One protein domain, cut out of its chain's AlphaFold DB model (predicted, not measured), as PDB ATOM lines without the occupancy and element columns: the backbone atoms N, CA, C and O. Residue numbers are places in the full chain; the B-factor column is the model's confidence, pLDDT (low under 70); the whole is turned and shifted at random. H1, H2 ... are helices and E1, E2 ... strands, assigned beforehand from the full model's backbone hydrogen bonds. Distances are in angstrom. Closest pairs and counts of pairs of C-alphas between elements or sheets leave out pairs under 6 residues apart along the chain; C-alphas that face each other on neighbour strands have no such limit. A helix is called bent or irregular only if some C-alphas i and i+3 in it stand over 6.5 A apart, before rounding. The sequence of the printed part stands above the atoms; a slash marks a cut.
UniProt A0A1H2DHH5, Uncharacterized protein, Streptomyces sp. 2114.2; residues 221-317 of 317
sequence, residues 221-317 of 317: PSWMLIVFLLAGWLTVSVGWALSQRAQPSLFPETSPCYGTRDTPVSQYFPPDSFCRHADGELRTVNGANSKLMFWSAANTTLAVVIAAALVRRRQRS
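Overview. This is residues 221 to 317 of the 317 residues of an uncharacterized protein of Streptomyces sp. 2114.2 (UniProt A0A1H2DHH5). A small head of loops with a two-strand hairpin, E1 and E2, sits at one end of two long helices, H1 and H2, which lie side by side and run opposite ways. H1 runs toward the head and H2 runs away from it, and the far end of H2, with the tail after it, sticks out as residues 309 to 317. The printed part has 97 residues with two named helices and two named strands, in the order H1, E1, E2, H2; the sheet has the order E1 - E2 and is antiparallel, and the class is mostly helix. The whole is loose, with a radius of gyration of the C-alphas of 18.2 A, and its outline is a rod with spans of 61 by 21 by 18 A.

Arrangement. The sheet has two strands, E1 of residues 274 to 276 and E2 of residues 282 to 284. They are antiparallel neighbours and form a hairpin, with an angle of 147 degrees between their N-to-C directions. C-alphas 276 and 282 face each other at 4.6 A, and C-alphas 274 and 284 face each other at 4.7 A. Across the pair, N 275 and O 283 are within hydrogen-bond range at 3.0 A, and so are N 283 and O 275, also at 3.0 A. A tight link of 3 residues leads from E2 to H2, the helix of residues 288 to 314. H2 touches H1, the helix of residues 222 to 245, with 20 pairs of C-alphas within 8 A. The closest C-alphas of the two helices are those of Ala 231 and Ala 297, 5.4 A apart. Their lines stand at a shallow tilt of 30 degrees, and the helices run opposite ways, with 11.3 A from centre to centre. H1 and E2 are apart, and so are E1 and H2. In H1 and H2 every O i to N i+4 pair is within hydrogen-bond range.

Along the chain. E1, from Phe 274 to Arg 276, measures 6.7 A from first to last C-alpha and begins with C-alpha 274 at (-11.589, 5.959, -7.260). E2, from Leu 282 to Thr 284, also measures 6.7 A. H2, from Ala 288 to Arg 314, is the longest helix, with 27 residues and 38.3 A from first to last C-alpha. It begins with C-alpha 288 at (-22.109, 5.795, -14.496) and ends with C-alpha 314 at (-16.160, 29.244, -44.206). H1, from Ser 222 to Arg 245, has 24 residues and measures 34.9 A; its C-alpha 222 is at (-26.963, 34.574, -29.483). Neither helix is bent.

Size, cuts and confidence. The two C-alphas farthest apart in the domain are those of Arg 261 and Ser 317, at 61.9 A, while the first and last printed C-alphas, those of Pro 221 and Ser 317, are 19.6 A apart. Residues 309 to 317, of which 309 to 314 belong to H2, stand free; without them the body has 88 residues, spans 53 by 21 by 17 A and has a radius of gyration of 16.0 A. The printed part has no cut, and residue 317 is the chain's last. The link from H1 to E1 is long, with the 28 residues 246 to 273, which hold no named element; the link from E1 to E2 is tight, with 5 residues. The mean pLDDT of the printed part is 70.9, with 81 for H1, 78 for H2, 68 for E1 and 69 for E2. The model's confidence is low, under 70, in 44 residues: residues 243 to 278, residue 280, residues 282 to 286, residue 290 and residue 317.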
ATOM      1  N   PRO A 221     -24.003  33.836 -33.193       89.06
ATOM      2  CA  PRO A 221     -25.430  33.977 -32.951       89.06
ATOM      3  C   PRO A 221     -25.758  33.743 -31.471       89.06
ATOM      4  O   PRO A 221     -25.230  32.828 -30.837       89.06
ATOM      5  N   SER A 222     -26.652  34.569 -30.918       90.38
ATOM      6  CA  SER A 222     -26.963  34.574 -29.483       90.38
ATOM      7  C   SER A 222     -27.417  33.213 -28.952       90.38
ATOM      8  O   SER A 222     -27.043  32.851 -27.842       90.38
ATOM      9  N   TRP A 223     -28.153  32.426 -29.744       89.00
ATOM     10  CA  TRP A 223     -28.604  31.093 -29.333       89.00
ATOM     11  C   TRP A 223     -27.432  30.128 -29.076       89.00
ATOM     12  O   TRP A 223     -27.453  29.402 -28.086       89.00
ATOM     13  N   MET A 224     -26.367  30.171 -29.890       85.25
ATOM     14  CA  MET A 224     -25.166  29.352 -29.667       85.25
ATOM     15  C   MET A 224     -24.439  29.757 -28.386       85.25
ATOM     16  O   MET A 224     -23.950  28.891 -27.666       85.25
ATOM     17  N   LEU A 225     -24.384  31.058 -28.082       87.12
ATOM     18  CA  LEU A 225     -23.774  31.545 -26.843       87.12
ATOM     19  C   LEU A 225     -24.561  31.099 -25.612       87.12
ATOM     20  O   LEU A 225     -23.947  30.703 -24.627       87.12
ATOM     21  N   ILE A 226     -25.896  31.112 -25.675       88.75
ATOM     22  CA  ILE A 226     -26.748  30.601 -24.593       88.75
ATOM     23  C   ILE A 226     -26.462  29.116 -24.356       88.75
ATOM     24  O   ILE A 226     -26.179  28.729 -23.225       88.75
ATOM     25  N   VAL A 227     -26.464  28.295 -25.412       86.50
ATOM     26  CA  VAL A 227     -26.175  26.854 -25.301       86.50
ATOM     27  C   VAL A 227     -24.774  26.609 -24.737       86.50
ATOM     28  O   VAL A 227     -24.612  25.782 -23.843       86.50
ATOM     29  N   PHE A 228     -23.770  27.351 -25.212       83.19
ATOM     30  CA  PHE A 228     -22.396  27.246 -24.722       83.19
ATOM     31  C   PHE A 228     -22.285  27.580 -23.232       83.19
ATOM     32  O   PHE A 228     -21.652  26.843 -22.481       83.19
ATOM     33  N   LEU A 229     -22.912  28.675 -22.798       89.06
ATOM     34  CA  LEU A 229     -22.902  29.087 -21.398       89.06
ATOM     35  C   LEU A 229     -23.620  28.071 -20.511       89.06
ATOM     36  O   LEU A 229     -23.080  27.704 -19.474       89.06
ATOM     37  N   LEU A 230     -24.792  27.581 -20.924       86.81
ATOM     38  CA  LEU A 230     -25.527  26.560 -20.177       86.81
ATOM     39  C   LEU A 230     -24.720  25.262 -20.050       86.81
ATOM     40  O   LEU A 230     -24.608  24.725 -18.952       86.81
ATOM     41  N   ALA A 231     -24.113  24.784 -21.140       84.06
ATOM     42  CA  ALA A 231     -23.274  23.585 -21.122       84.06
ATOM     43  C   ALA A 231     -22.006  23.775 -20.272       84.06
ATOM     44  O   ALA A 231     -21.642  22.894 -19.487       84.06
ATOM     45  N   GLY A 232     -21.359  24.939 -20.377       83.88
ATOM     46  CA  GLY A 232     -20.196  25.292 -19.567       83.88
ATOM     47  C   GLY A 232     -20.528  25.325 -18.076       83.88
ATOM     48  O   GLY A 232     -19.857  24.664 -17.285       83.88
ATOM     49  N   TRP A 233     -21.610  26.012 -17.695       87.62
ATOM     50  CA  TRP A 233     -22.081  26.062 -16.308       87.62
ATOM     51  C   TRP A 233     -22.477  24.690 -15.782       87.62
ATOM     52  O   TRP A 233     -22.054  24.325 -14.688       87.62
ATOM     53  N   LEU A 234     -23.195  23.893 -16.575       83.00
ATOM     54  CA  LEU A 234     -23.536  22.520 -16.212       83.00
ATOM     55  C   LEU A 234     -22.275  21.687 -15.940       83.00
ATOM     56  O   LEU A 234     -22.218  20.967 -14.947       83.00
ATOM     57  N   THR A 235     -21.238  21.825 -16.772       78.06
ATOM     58  CA  THR A 235     -19.958  21.121 -16.586       78.06
ATOM     59  C   THR A 235     -19.274  21.536 -15.284       78.06
ATOM     60  O   THR A 235     -18.803  20.676 -14.539       78.06
ATOM     61  N   VAL A 236     -19.248  22.839 -14.976       82.69
ATOM     62  CA  VAL A 236     -18.672  23.366 -13.729       82.69
ATOM     63  C   VAL A 236     -19.460  22.874 -12.515       82.69
ATOM     64  O   VAL A 236     -18.856  22.375 -11.567       82.69
ATOM     65  N   SER A 237     -20.794  22.944 -12.545       78.81
ATOM     66  CA  SER A 237     -21.656  22.484 -11.451       78.81
ATOM     67  C   SER A 237     -21.528  20.982 -11.201       78.81
ATOM     68  O   SER A 237     -21.385  20.562 -10.053       78.81
ATOM     69  N   VAL A 238     -21.520  20.165 -12.261       80.44
ATOM     70  CA  VAL A 238     -21.318  18.713 -12.145       80.44
ATOM     71  C   VAL A 238     -19.904  18.419 -11.643       80.44
ATOM     72  O   VAL A 238     -19.749  17.666 -10.689       80.44
ATOM     73  N   GLY A 239     -18.871  19.051 -12.205       76.38
ATOM     74  CA  GLY A 239     -17.486  18.886 -11.753       76.38
ATOM     75  C   GLY A 239     -17.282  19.268 -10.283       76.38
ATOM     76  O   GLY A 239     -16.569  18.571  -9.557       76.38
ATOM     77  N   TRP A 240     -17.956  20.324  -9.819       79.69
ATOM     78  CA  TRP A 240     -17.977  20.733  -8.416       79.69
ATOM     79  C   TRP A 240     -18.649  19.684  -7.522       79.69
ATOM     80  O   TRP A 240     -18.056  19.251  -6.533       79.69
ATOM     81  N   ALA A 241     -19.840  19.204  -7.891       73.75
ATOM     82  CA  ALA A 241     -20.546  18.165  -7.138       73.75
ATOM     83  C   ALA A 241     -19.740  16.853  -7.058       73.75
ATOM     84  O   ALA A 241     -19.666  16.225  -6.001       73.75
ATOM     85  N   LEU A 242     -19.086  16.459  -8.156       72.69
ATOM     86  CA  LEU A 242     -18.210  15.282  -8.188       72.69
ATOM     87  C   LEU A 242     -16.940  15.483  -7.349       72.69
ATOM     88  O   LEU A 242     -16.469  14.540  -6.715       72.69
ATOM     89  N   SER A 243     -16.413  16.709  -7.297       68.12
ATOM     90  CA  SER A 243     -15.269  17.069  -6.449       68.12
ATOM     91  C   SER A 243     -15.604  16.970  -4.960       68.12
ATOM     92  O   SER A 243     -14.807  16.431  -4.195       68.12
ATOM     93  N   GLN A 244     -16.802  17.404  -4.547       68.31
ATOM     94  CA  GLN A 244     -17.247  17.276  -3.152       68.31
ATOM     95  C   GLN A 244     -17.327  15.809  -2.704       68.31
ATOM     96  O   GLN A 244     -16.906  15.482  -1.597       68.31
ATOM     97  N   ARG A 245     -17.778  14.901  -3.581       63.12
ATOM     98  CA  ARG A 245     -17.820  13.454  -3.289       63.12
ATOM     99  C   ARG A 245     -16.438  12.817  -3.139       63.12
ATOM    100  O   ARG A 245     -16.308  11.797  -2.469       63.12
ATOM    101  N   ALA A 246     -15.417  13.404  -3.758       57.22
ATOM    102  CA  ALA A 246     -14.044  12.914  -3.709       57.22
ATOM    103  C   ALA A 246     -13.257  13.401  -2.476       57.22
ATOM    104  O   ALA A 246     -12.118  12.974  -2.294       57.22
ATOM    105  N   GLN A 247     -13.828  14.276  -1.634       58.97
ATOM    106  CA  GLN A 247     -13.170  14.816  -0.438       58.97
ATOM    107  C   GLN A 247     -13.725  14.189   0.854       58.97
ATOM    108  O   GLN A 247     -14.617  14.759   1.490       58.97
ATOM    109  N   PRO A 248     -13.164  13.051   1.311       53.78
ATOM    110  CA  PRO A 248     -13.671  12.331   2.478       53.78
ATOM    111  C   PRO A 248     -13.532  13.097   3.799       53.78
ATOM    112  O   PRO A 248     -14.227  12.791   4.762       53.78
ATOM    113  N   SER A 249     -12.654  14.103   3.869       55.19
ATOM    114  CA  SER A 249     -12.468  14.918   5.076       55.19
ATOM    115  C   SER A 249     -13.493  16.043   5.227       55.19
ATOM    116  O   SER A 249     -13.726  16.489   6.345       55.19
ATOM    117  N   LEU A 250     -14.051  16.538   4.116       50.75
ATOM    118  CA  LEU A 250     -14.980  17.675   4.107       50.75
ATOM    119  C   LEU A 250     -16.442  17.220   4.115       50.75
ATOM    120  O   LEU A 250     -17.284  17.922   4.665       50.75
ATOM    121  N   PHE A 251     -16.732  16.034   3.568       54.53
ATOM    122  CA  PHE A 251     -18.084  15.480   3.509       54.53
ATOM    123  C   PHE A 251     -18.105  14.001   3.928       54.53
ATOM    124  O   PHE A 251     -18.144  13.101   3.082       54.53
ATOM    125  N   PRO A 252     -18.065  13.732   5.242       55.72
ATOM    126  CA  PRO A 252     -18.033  12.371   5.770       55.72
ATOM    127  C   PRO A 252     -19.292  11.562   5.422       55.72
ATOM    128  O   PRO A 252     -19.201  10.387   5.101       55.72
ATOM    129  N   GLU A 253     -20.455  12.213   5.400       51.91
ATOM    130  CA  GLU A 253     -21.758  11.557   5.206       51.91
ATOM    131  C   GLU A 253     -22.088  11.242   3.736       51.91
ATOM    132  O   GLU A 253     -22.938  10.403   3.452       51.91
ATOM    133  N   THR A 254     -21.450  11.919   2.774       54.66
ATOM    134  CA  THR A 254     -21.763  11.758   1.338       54.66
ATOM    135  C   THR A 254     -20.633  11.128   0.532       54.66
ATOM    136  O   THR A 254     -20.827  10.818  -0.646       54.66
ATOM    137  N   SER A 255     -19.461  10.926   1.141       53.62
ATOM    138  CA  SER A 255     -18.328  10.283   0.484       53.62
ATOM    139  C   SER A 255     -18.353   8.766   0.736       53.62
ATOM    140  O   SER A 255     -18.235   8.320   1.875       53.62
ATOM    141  N   PRO A 256     -18.417   7.932  -0.319       58.84
ATOM    142  CA  PRO A 256     -18.307   6.470  -0.205       58.84
ATOM    143  C   PRO A 256     -16.967   5.995   0.381       58.84
ATOM    144  O   PRO A 256     -16.772   4.811   0.618       58.84
ATOM    145  N   CYS A 257     -16.020   6.918   0.554       59.91
ATOM    146  CA  CYS A 257     -14.652   6.676   0.990       59.91
ATOM    147  C   CYS A 257     -14.444   7.030   2.469       59.91
ATOM    148  O   CYS A 257     -13.313   7.002   2.963       59.91
ATOM    149  N   TYR A 258     -15.509   7.414   3.176       55.38
ATOM    150  CA  TYR A 258     -15.445   7.679   4.601       55.38
ATOM    151  C   TYR A 258     -15.333   6.361   5.379       55.38
ATOM    152  O   TYR A 258     -16.199   5.497   5.288       55.38
ATOM    153  N   GLY A 259     -14.240   6.182   6.131       59.22
ATOM    154  CA  GLY A 259     -14.012   5.007   6.988       59.22
ATOM    155  C   GLY A 259     -12.867   4.075   6.568       59.22
ATOM    156  O   GLY A 259     -12.391   3.299   7.397       59.22
ATOM    157  N   THR A 260     -12.338   4.181   5.346       60.00
ATOM    158  CA  THR A 260     -11.136   3.441   4.913       60.00
ATOM    159  C   THR A 260      -9.875   4.117   5.462       60.00
ATOM    160  O   THR A 260      -9.282   4.983   4.820       60.00
ATOM    161  N   ARG A 261      -9.502   3.769   6.703       53.81
ATOM    162  CA  ARG A 261      -8.391   4.377   7.468       53.81
ATOM    163  C   ARG A 261      -6.992   4.140   6.882       53.81
ATOM    164  O   ARG A 261      -6.107   4.945   7.153       53.81
ATOM    165  N   ASP A 262      -6.793   3.122   6.051       50.88
ATOM    166  CA  ASP A 262      -5.449   2.660   5.683       50.88
ATOM    167  C   ASP A 262      -5.061   2.981   4.235       50.88
ATOM    168  O   ASP A 262      -4.818   2.089   3.440       50.88
ATOM    169  N   THR A 263      -4.907   4.271   3.912       48.47
ATOM    170  CA  THR A 263      -4.445   4.836   2.616       48.47
ATOM    171  C   THR A 263      -5.555   5.197   1.612       48.47
ATOM    172  O   THR A 263      -5.782   4.500   0.622       48.47
ATOM    173  N   PRO A 264      -6.235   6.348   1.789       49.81
ATOM    174  CA  PRO A 264      -7.074   6.903   0.735       49.81
ATOM    175  C   PRO A 264      -6.181   7.412  -0.406       49.81
ATOM    176  O   PRO A 264      -5.776   8.572  -0.436       49.81
ATOM    177  N   VAL A 265      -5.855   6.547  -1.367       52.62
ATOM    178  CA  VAL A 265      -5.321   6.983  -2.665       52.62
ATOM    179  C   VAL A 265      -6.507   7.476  -3.492       52.62
ATOM    180  O   VAL A 265      -6.983   6.796  -4.396       52.62
ATOM    181  N   SER A 266      -7.040   8.650  -3.148       53.00
ATOM    182  CA  SER A 266      -7.990   9.344  -4.016       53.00
ATOM    183  C   SER A 266      -7.197   9.940  -5.180       53.00
ATOM    184  O   SER A 266      -6.605  11.015  -5.049       53.00
ATOM    185  N   GLN A 267      -7.128   9.244  -6.316       55.03
ATOM    186  CA  GLN A 267      -6.674   9.885  -7.552       55.03
ATOM    187  C   GLN A 267      -7.737  10.907  -7.962       55.03
ATOM    188  O   GLN A 267      -8.871  10.567  -8.297       55.03
ATOM    189  N   TYR A 268      -7.376  12.179  -7.831       53.09
ATOM    190  CA  TYR A 268      -8.269  13.310  -8.029       53.09
ATOM    191  C   TYR A 268      -8.305  13.680  -9.515       53.09
ATOM    192  O   TYR A 268      -7.549  14.537  -9.962       53.09
ATOM    193  N   PHE A 269      -9.159  13.013 -10.290       55.56
ATOM    194  CA  PHE A 269      -9.475  13.417 -11.661       55.56
ATOM    195  C   PHE A 269     -10.975  13.245 -11.914       55.56
ATOM    196  O   PHE A 269     -11.397  12.155 -12.280       55.56
ATOM    197  N   PRO A 270     -11.822  14.272 -11.719       56.25
ATOM    198  CA  PRO A 270     -13.197  14.197 -12.196       56.25
ATOM    199  C   PRO A 270     -13.195  13.949 -13.719       56.25
ATOM    200  O   PRO A 270     -12.429  14.598 -14.434       56.25
ATOM    201  N   PRO A 271     -14.011  13.010 -14.227       59.84
ATOM    202  CA  PRO A 271     -15.109  12.321 -13.541       59.84
ATOM    203  C   PRO A 271     -14.727  10.973 -12.890       59.84
ATOM    204  O   PRO A 271     -15.575  10.336 -12.258       59.84
ATOM    205  N   ASP A 272     -13.477  10.541 -13.012       62.66
ATOM    206  CA  ASP A 272     -12.947   9.260 -12.545       62.66
ATOM    207  C   ASP A 272     -12.205   9.390 -11.203       62.66
ATOM    208  O   ASP A 272     -10.982   9.298 -11.119       62.66
ATOM    209  N   SER A 273     -12.959   9.583 -10.118       66.12
ATOM    210  CA  SER A 273     -12.441   9.381  -8.763       66.12
ATOM    211  C   SER A 273     -12.653   7.931  -8.317       66.12
ATOM    212  O   SER A 273     -13.748   7.366  -8.442       66.12
ATOM    213  N   PHE A 274     -11.592   7.324  -7.786       69.06
ATOM    214  CA  PHE A 274     -11.589   5.959  -7.260       69.06
ATOM    215  C   PHE A 274     -11.256   5.960  -5.775       69.06
ATOM    216  O   PHE A 274     -10.446   6.770  -5.317       69.06
ATOM    217  N   CYS A 275     -11.849   5.017  -5.047       68.19
ATOM    218  CA  CYS A 275     -11.509   4.752  -3.659       68.19
ATOM    219  C   CYS A 275     -11.164   3.285  -3.464       68.19
ATOM    220  O   CYS A 275     -11.909   2.388  -3.871       68.19
ATOM    221  N   ARG A 276     -10.012   3.064  -2.831       66.38
ATOM    222  CA  ARG A 276      -9.549   1.738  -2.446       66.38
ATOM    223  C   ARG A 276     -10.237   1.334  -1.148       66.38
ATOM    224  O   ARG A 276     -10.086   2.015  -0.137       66.38
ATOM    225  N   HIS A 277     -11.019   0.267  -1.209       67.44
ATOM    226  CA  HIS A 277     -11.717  -0.284  -0.054       67.44
ATOM    227  C   HIS A 277     -10.797  -1.219   0.747       67.44
ATOM    228  O   HIS A 277      -9.694  -1.554   0.311       67.44
ATOM    229  N   ALA A 278     -11.219  -1.602   1.957       67.88
ATOM    230  CA  ALA A 278     -10.430  -2.459   2.852       67.88
ATOM    231  C   ALA A 278     -10.181  -3.873   2.282       67.88
ATOM    232  O   ALA A 278      -9.231  -4.539   2.678       67.88
ATOM    233  N   ASP A 279     -11.004  -4.301   1.325       72.50
ATOM    234  CA  ASP A 279     -10.838  -5.512   0.509       72.50
ATOM    235  C   ASP A 279      -9.758  -5.364  -0.586       72.50
ATOM    236  O   ASP A 279      -9.434  -6.321  -1.285       72.50
ATOM    237  N   GLY A 280      -9.175  -4.171  -0.737       69.81
ATOM    238  CA  GLY A 280      -8.201  -3.844  -1.770       69.81
ATOM    239  C   GLY A 280      -8.817  -3.498  -3.127       69.81
ATOM    240  O   GLY A 280      -8.059  -3.132  -4.029       69.81
ATOM    241  N   GLU A 281     -10.146  -3.555  -3.272       72.69
ATOM    242  CA  GLU A 281     -10.855  -3.282  -4.522       72.69
ATOM    243  C   GLU A 281     -10.954  -1.766  -4.785       72.69
ATOM    244  O   GLU A 281     -11.198  -0.958  -3.882       72.69
ATOM    245  N   LEU A 282     -10.761  -1.362  -6.045       68.69
ATOM    246  CA  LEU A 282     -10.964   0.015  -6.493       68.69
ATOM    247  C   LEU A 282     -12.413   0.191  -6.934       68.69
ATOM    248  O   LEU A 282     -12.817  -0.322  -7.975       68.69
ATOM    249  N   ARG A 283     -13.189   0.969  -6.178       69.38
ATOM    250  CA  ARG A 283     -14.577   1.288  -6.537       69.38
ATOM    251  C   ARG A 283     -14.688   2.728  -7.013       69.38
ATOM    252  O   ARG A 283     -14.060   3.634  -6.459       69.38
ATOM    253  N   THR A 284     -15.478   2.938  -8.066       69.75
ATOM    254  CA  THR A 284     -15.724   4.275  -8.617       69.75
ATOM    255  C   THR A 284     -16.622   5.055  -7.668       69.75
ATOM    256  O   THR A 284     -17.706   4.586  -7.328       69.75
ATOM    257  N   VAL A 285     -16.211   6.259  -7.288       66.56
ATOM    258  CA  VAL A 285     -17.001   7.130  -6.401       66.56
ATOM    259  C   VAL A 285     -18.194   7.740  -7.139       66.56
ATOM    260  O   VAL A 285     -19.253   7.994  -6.564       66.56
ATOM    261  N   ASN A 286     -18.030   7.950  -8.444       68.75
ATOM    262  CA  ASN A 286     -19.038   8.546  -9.301       68.75
ATOM    263  C   ASN A 286     -19.754   7.457 -10.099       68.75
ATOM    264  O   ASN A 286     -19.123   6.719 -10.856       68.75
ATOM    265  N   GLY A 287     -21.078   7.376  -9.951       70.38
ATOM    266  CA  GLY A 287     -21.906   6.447 -10.717       70.38
ATOM    267  C   GLY A 287     -21.848   6.725 -12.223       70.38
ATOM    268  O   GLY A 287     -21.578   7.852 -12.652       70.38
ATOM    269  N   ALA A 288     -22.152   5.709 -13.033       75.00
ATOM    270  CA  ALA A 288     -22.109   5.795 -14.496       75.00
ATOM    271  C   ALA A 288     -22.876   7.016 -15.046       75.00
ATOM    272  O   ALA A 288     -22.357   7.744 -15.888       75.00
ATOM    273  N   ASN A 289     -24.053   7.317 -14.485       72.94
ATOM    274  CA  ASN A 289     -24.885   8.452 -14.897       72.94
ATOM    275  C   ASN A 289     -24.181   9.806 -14.726       72.94
ATOM    276  O   ASN A 289     -24.233  10.651 -15.615       72.94
ATOM    277  N   SER A 290     -23.477  10.010 -13.608       69.88
ATOM    278  CA  SER A 290     -22.735  11.255 -13.375       69.88
ATOM    279  C   SER A 290     -21.543  11.424 -14.316       69.88
ATOM    280  O   SER A 290     -21.267  12.540 -14.755       69.88
ATOM    281  N   LYS A 291     -20.875  10.322 -14.681       73.56
ATOM    282  CA  LYS A 291     -19.801  10.349 -15.681       73.56
ATOM    283  C   LYS A 291     -20.346  10.698 -17.061       73.56
ATOM    284  O   LYS A 291     -19.766  11.538 -17.742       73.56
ATOM    285  N   LEU A 292     -21.478  10.099 -17.441       77.25
ATOM    286  CA  LEU A 292     -22.161  10.399 -18.698       77.25
ATOM    287  C   LEU A 292     -22.545  11.877 -18.784       77.25
ATOM    288  O   LEU A 292     -22.210  12.509 -19.778       77.25
ATOM    289  N   MET A 293     -23.156  12.443 -17.736       75.44
ATOM    290  CA  MET A 293     -23.514  13.868 -17.706       75.44
ATOM    291  C   MET A 293     -22.294  14.790 -17.833       75.44
ATOM    292  O   MET A 293     -22.336  15.770 -18.578       75.44
ATOM    293  N   PHE A 294     -21.196  14.478 -17.134       77.06
ATOM    294  CA  PHE A 294     -19.967  15.268 -17.223       77.06
ATOM    295  C   PHE A 294     -19.375  15.231 -18.636       77.06
ATOM    296  O   PHE A 294     -19.122  16.279 -19.232       77.06
ATOM    297  N   TRP A 295     -19.204  14.034 -19.204       78.31
ATOM    298  CA  TRP A 295     -18.646  13.874 -20.546       78.31
ATOM    299  C   TRP A 295     -19.557  14.442 -21.629       78.31
ATOM    300  O   TRP A 295     -19.052  15.053 -22.570       78.31
ATOM    301  N   SER A 296     -20.881  14.312 -21.502       77.94
ATOM    302  CA  SER A 296     -21.811  14.932 -22.446       77.94
ATOM    303  C   SER A 296     -21.669  16.450 -22.430       77.94
ATOM    304  O   SER A 296     -21.513  17.047 -23.489       77.94
ATOM    305  N   ALA A 297     -21.631  17.072 -21.246       77.44
ATOM    306  CA  ALA A 297     -21.513  18.523 -21.127       77.44
ATOM    307  C   ALA A 297     -20.151  19.038 -21.642       77.44
ATOM    308  O   ALA A 297     -20.094  20.018 -22.397       77.44
ATOM    309  N   ALA A 298     -19.061  18.325 -21.335       78.50
ATOM    310  CA  ALA A 298     -17.727  18.632 -21.847       78.50
ATOM    311  C   ALA A 298     -17.658  18.521 -23.382       78.50
ATOM    312  O   ALA A 298     -17.164  19.431 -24.056       78.50
ATOM    313  N   ASN A 299     -18.217  17.449 -23.950       78.88
ATOM    314  CA  ASN A 299     -18.240  17.229 -25.395       78.88
ATOM    315  C   ASN A 299     -19.123  18.247 -26.122       78.88
ATOM    316  O   ASN A 299     -18.733  18.725 -27.186       78.88
ATOM    317  N   THR A 300     -20.267  18.642 -25.554       77.38
ATOM    318  CA  THR A 300     -21.099  19.718 -26.116       77.38
ATOM    319  C   THR A 300     -20.326  21.034 -26.167       77.38
ATOM    320  O   THR A 300     -20.332  21.714 -27.193       77.38
ATOM    321  N   THR A 301     -19.599  21.367 -25.098       75.75
ATOM    322  CA  THR A 301     -18.769  22.578 -25.042       75.75
ATOM    323  C   THR A 301     -17.690  22.558 -26.131       75.75
ATOM    324  O   THR A 301     -17.536  23.534 -26.872       75.75
ATOM    325  N   LEU A 302     -16.995  21.427 -26.300       79.56
ATOM    326  CA  LEU A 302     -15.980  21.248 -27.344       79.56
ATOM    327  C   LEU A 302     -16.583  21.339 -28.756       79.56
ATOM    328  O   LEU A 302     -16.043  22.029 -29.623       79.56
ATOM    329  N   ALA A 303     -17.722  20.679 -28.982       79.88
ATOM    330  CA  ALA A 303     -18.409  20.662 -30.268       79.88
ATOM    331  C   ALA A 303     -18.833  22.070 -30.705       79.88
ATOM    332  O   ALA A 303     -18.647  22.429 -31.868       79.88
ATOM    333  N   VAL A 304     -19.330  22.900 -29.779       76.88
ATOM    334  CA  VAL A 304     -19.703  24.291 -30.077       76.88
ATOM    335  C   VAL A 304     -18.480  25.128 -30.467       76.88
ATOM    336  O   VAL A 304     -18.557  25.905 -31.420       76.88
ATOM    337  N   VAL A 305     -17.331  24.940 -29.806       78.69
ATOM    338  CA  VAL A 305     -16.081  25.636 -30.170       78.69
ATOM    339  C   VAL A 305     -15.610  25.230 -31.567       78.69
ATOM    340  O   VAL A 305     -15.257  26.094 -32.375       78.69
ATOM    341  N   ILE A 306     -15.645  23.932 -31.882       83.25
ATOM    342  CA  ILE A 306     -15.269  23.418 -33.205       83.25
ATOM    343  C   ILE A 306     -16.229  23.953 -34.276       83.25
ATOM    344  O   ILE A 306     -15.776  24.465 -35.301       83.25
ATOM    345  N   ALA A 307     -17.540  23.905 -34.031       78.00
ATOM    346  CA  ALA A 307     -18.548  24.423 -34.953       78.00
ATOM    347  C   ALA A 307     -18.354  25.924 -35.216       78.00
ATOM    348  O   ALA A 307     -18.330  26.351 -36.373       78.00
ATOM    349  N   ALA A 308     -18.124  26.720 -34.167       78.81
ATOM    350  CA  ALA A 308     -17.839  28.146 -34.295       78.81
ATOM    351  C   ALA A 308     -16.557  28.408 -35.108       78.81
ATOM    352  O   ALA A 308     -16.527  29.304 -35.957       78.81
ATOM    353  N   ALA A 309     -15.506  27.605 -34.906       81.69
ATOM    354  CA  ALA A 309     -14.267  27.709 -35.672       81.69
ATOM    355  C   ALA A 309     -14.465  27.363 -37.160       81.69
ATOM    356  O   ALA A 309     -13.931  28.062 -38.027       81.69
ATOM    357  N   LEU A 310     -15.253  26.328 -37.469       83.81
ATOM    358  CA  LEU A 310     -15.556  25.918 -38.844       83.81
ATOM    359  C   LEU A 310     -16.410  26.954 -39.584       83.81
ATOM    360  O   LEU A 310     -16.079  27.307 -40.717       83.81
ATOM    361  N   VAL A 311     -17.451  27.498 -38.944       82.25
ATOM    362  CA  VAL A 311     -18.276  28.577 -39.522       82.25
ATOM    363  C   VAL A 311     -17.413  29.797 -39.842       82.25
ATOM    364  O   VAL A 311     -17.506  30.359 -40.932       82.25
ATOM    365  N   ARG A 312     -16.502  30.167 -38.936       77.06
ATOM    366  CA  ARG A 312     -15.602  31.308 -39.144       77.06
ATOM    367  C   ARG A 312     -14.597  31.081 -40.274       77.06
ATOM    368  O   ARG A 312     -14.238  32.039 -40.952       77.06
ATOM    369  N   ARG A 313     -14.134  29.841 -40.484       79.56
ATOM    370  CA  ARG A 313     -13.291  29.496 -41.642       79.56
ATOM    371  C   ARG A 313     -14.066  29.636 -42.950       79.56
ATOM    372  O   ARG A 313     -13.548  30.261 -43.864       79.56
ATOM    373  N   ARG A 314     -15.309  29.145 -43.006       77.00
ATOM    374  CA  ARG A 314     -16.160  29.244 -44.206       77.00
ATOM    375  C   ARG A 314     -16.518  30.678 -44.597       77.00
ATOM    376  O   ARG A 314     -16.715  30.927 -45.767       77.00
ATOM    377  N   GLN A 315     -16.593  31.612 -43.649       75.56
ATOM    378  CA  GLN A 315     -16.841  33.034 -43.946       75.56
ATOM    379  C   GLN A 315     -15.605  33.795 -44.459       75.56
ATOM    380  O   GLN A 315     -15.724  34.956 -44.841       75.56
ATOM    381  N   ARG A 316     -14.409  33.197 -44.376       71.75
ATOM    382  CA  ARG A 316     -13.140  33.809 -44.812       71.75
ATOM    383  C   ARG A 316     -12.619  33.248 -46.137       71.75
ATOM    384  O   ARG A 316     -11.642  33.786 -46.646       71.75
ATOM    385  N   SER A 317     -13.199  32.150 -46.615       64.56
ATOM    386  CA  SER A 317     -12.978  31.585 -47.952       64.56
ATOM    387  C   SER A 317     -14.040  32.121 -48.894       64.56
ATOM    388  O   SER A 317     -13.686  32.329 -50.069       64.56
TER     389      SER A 317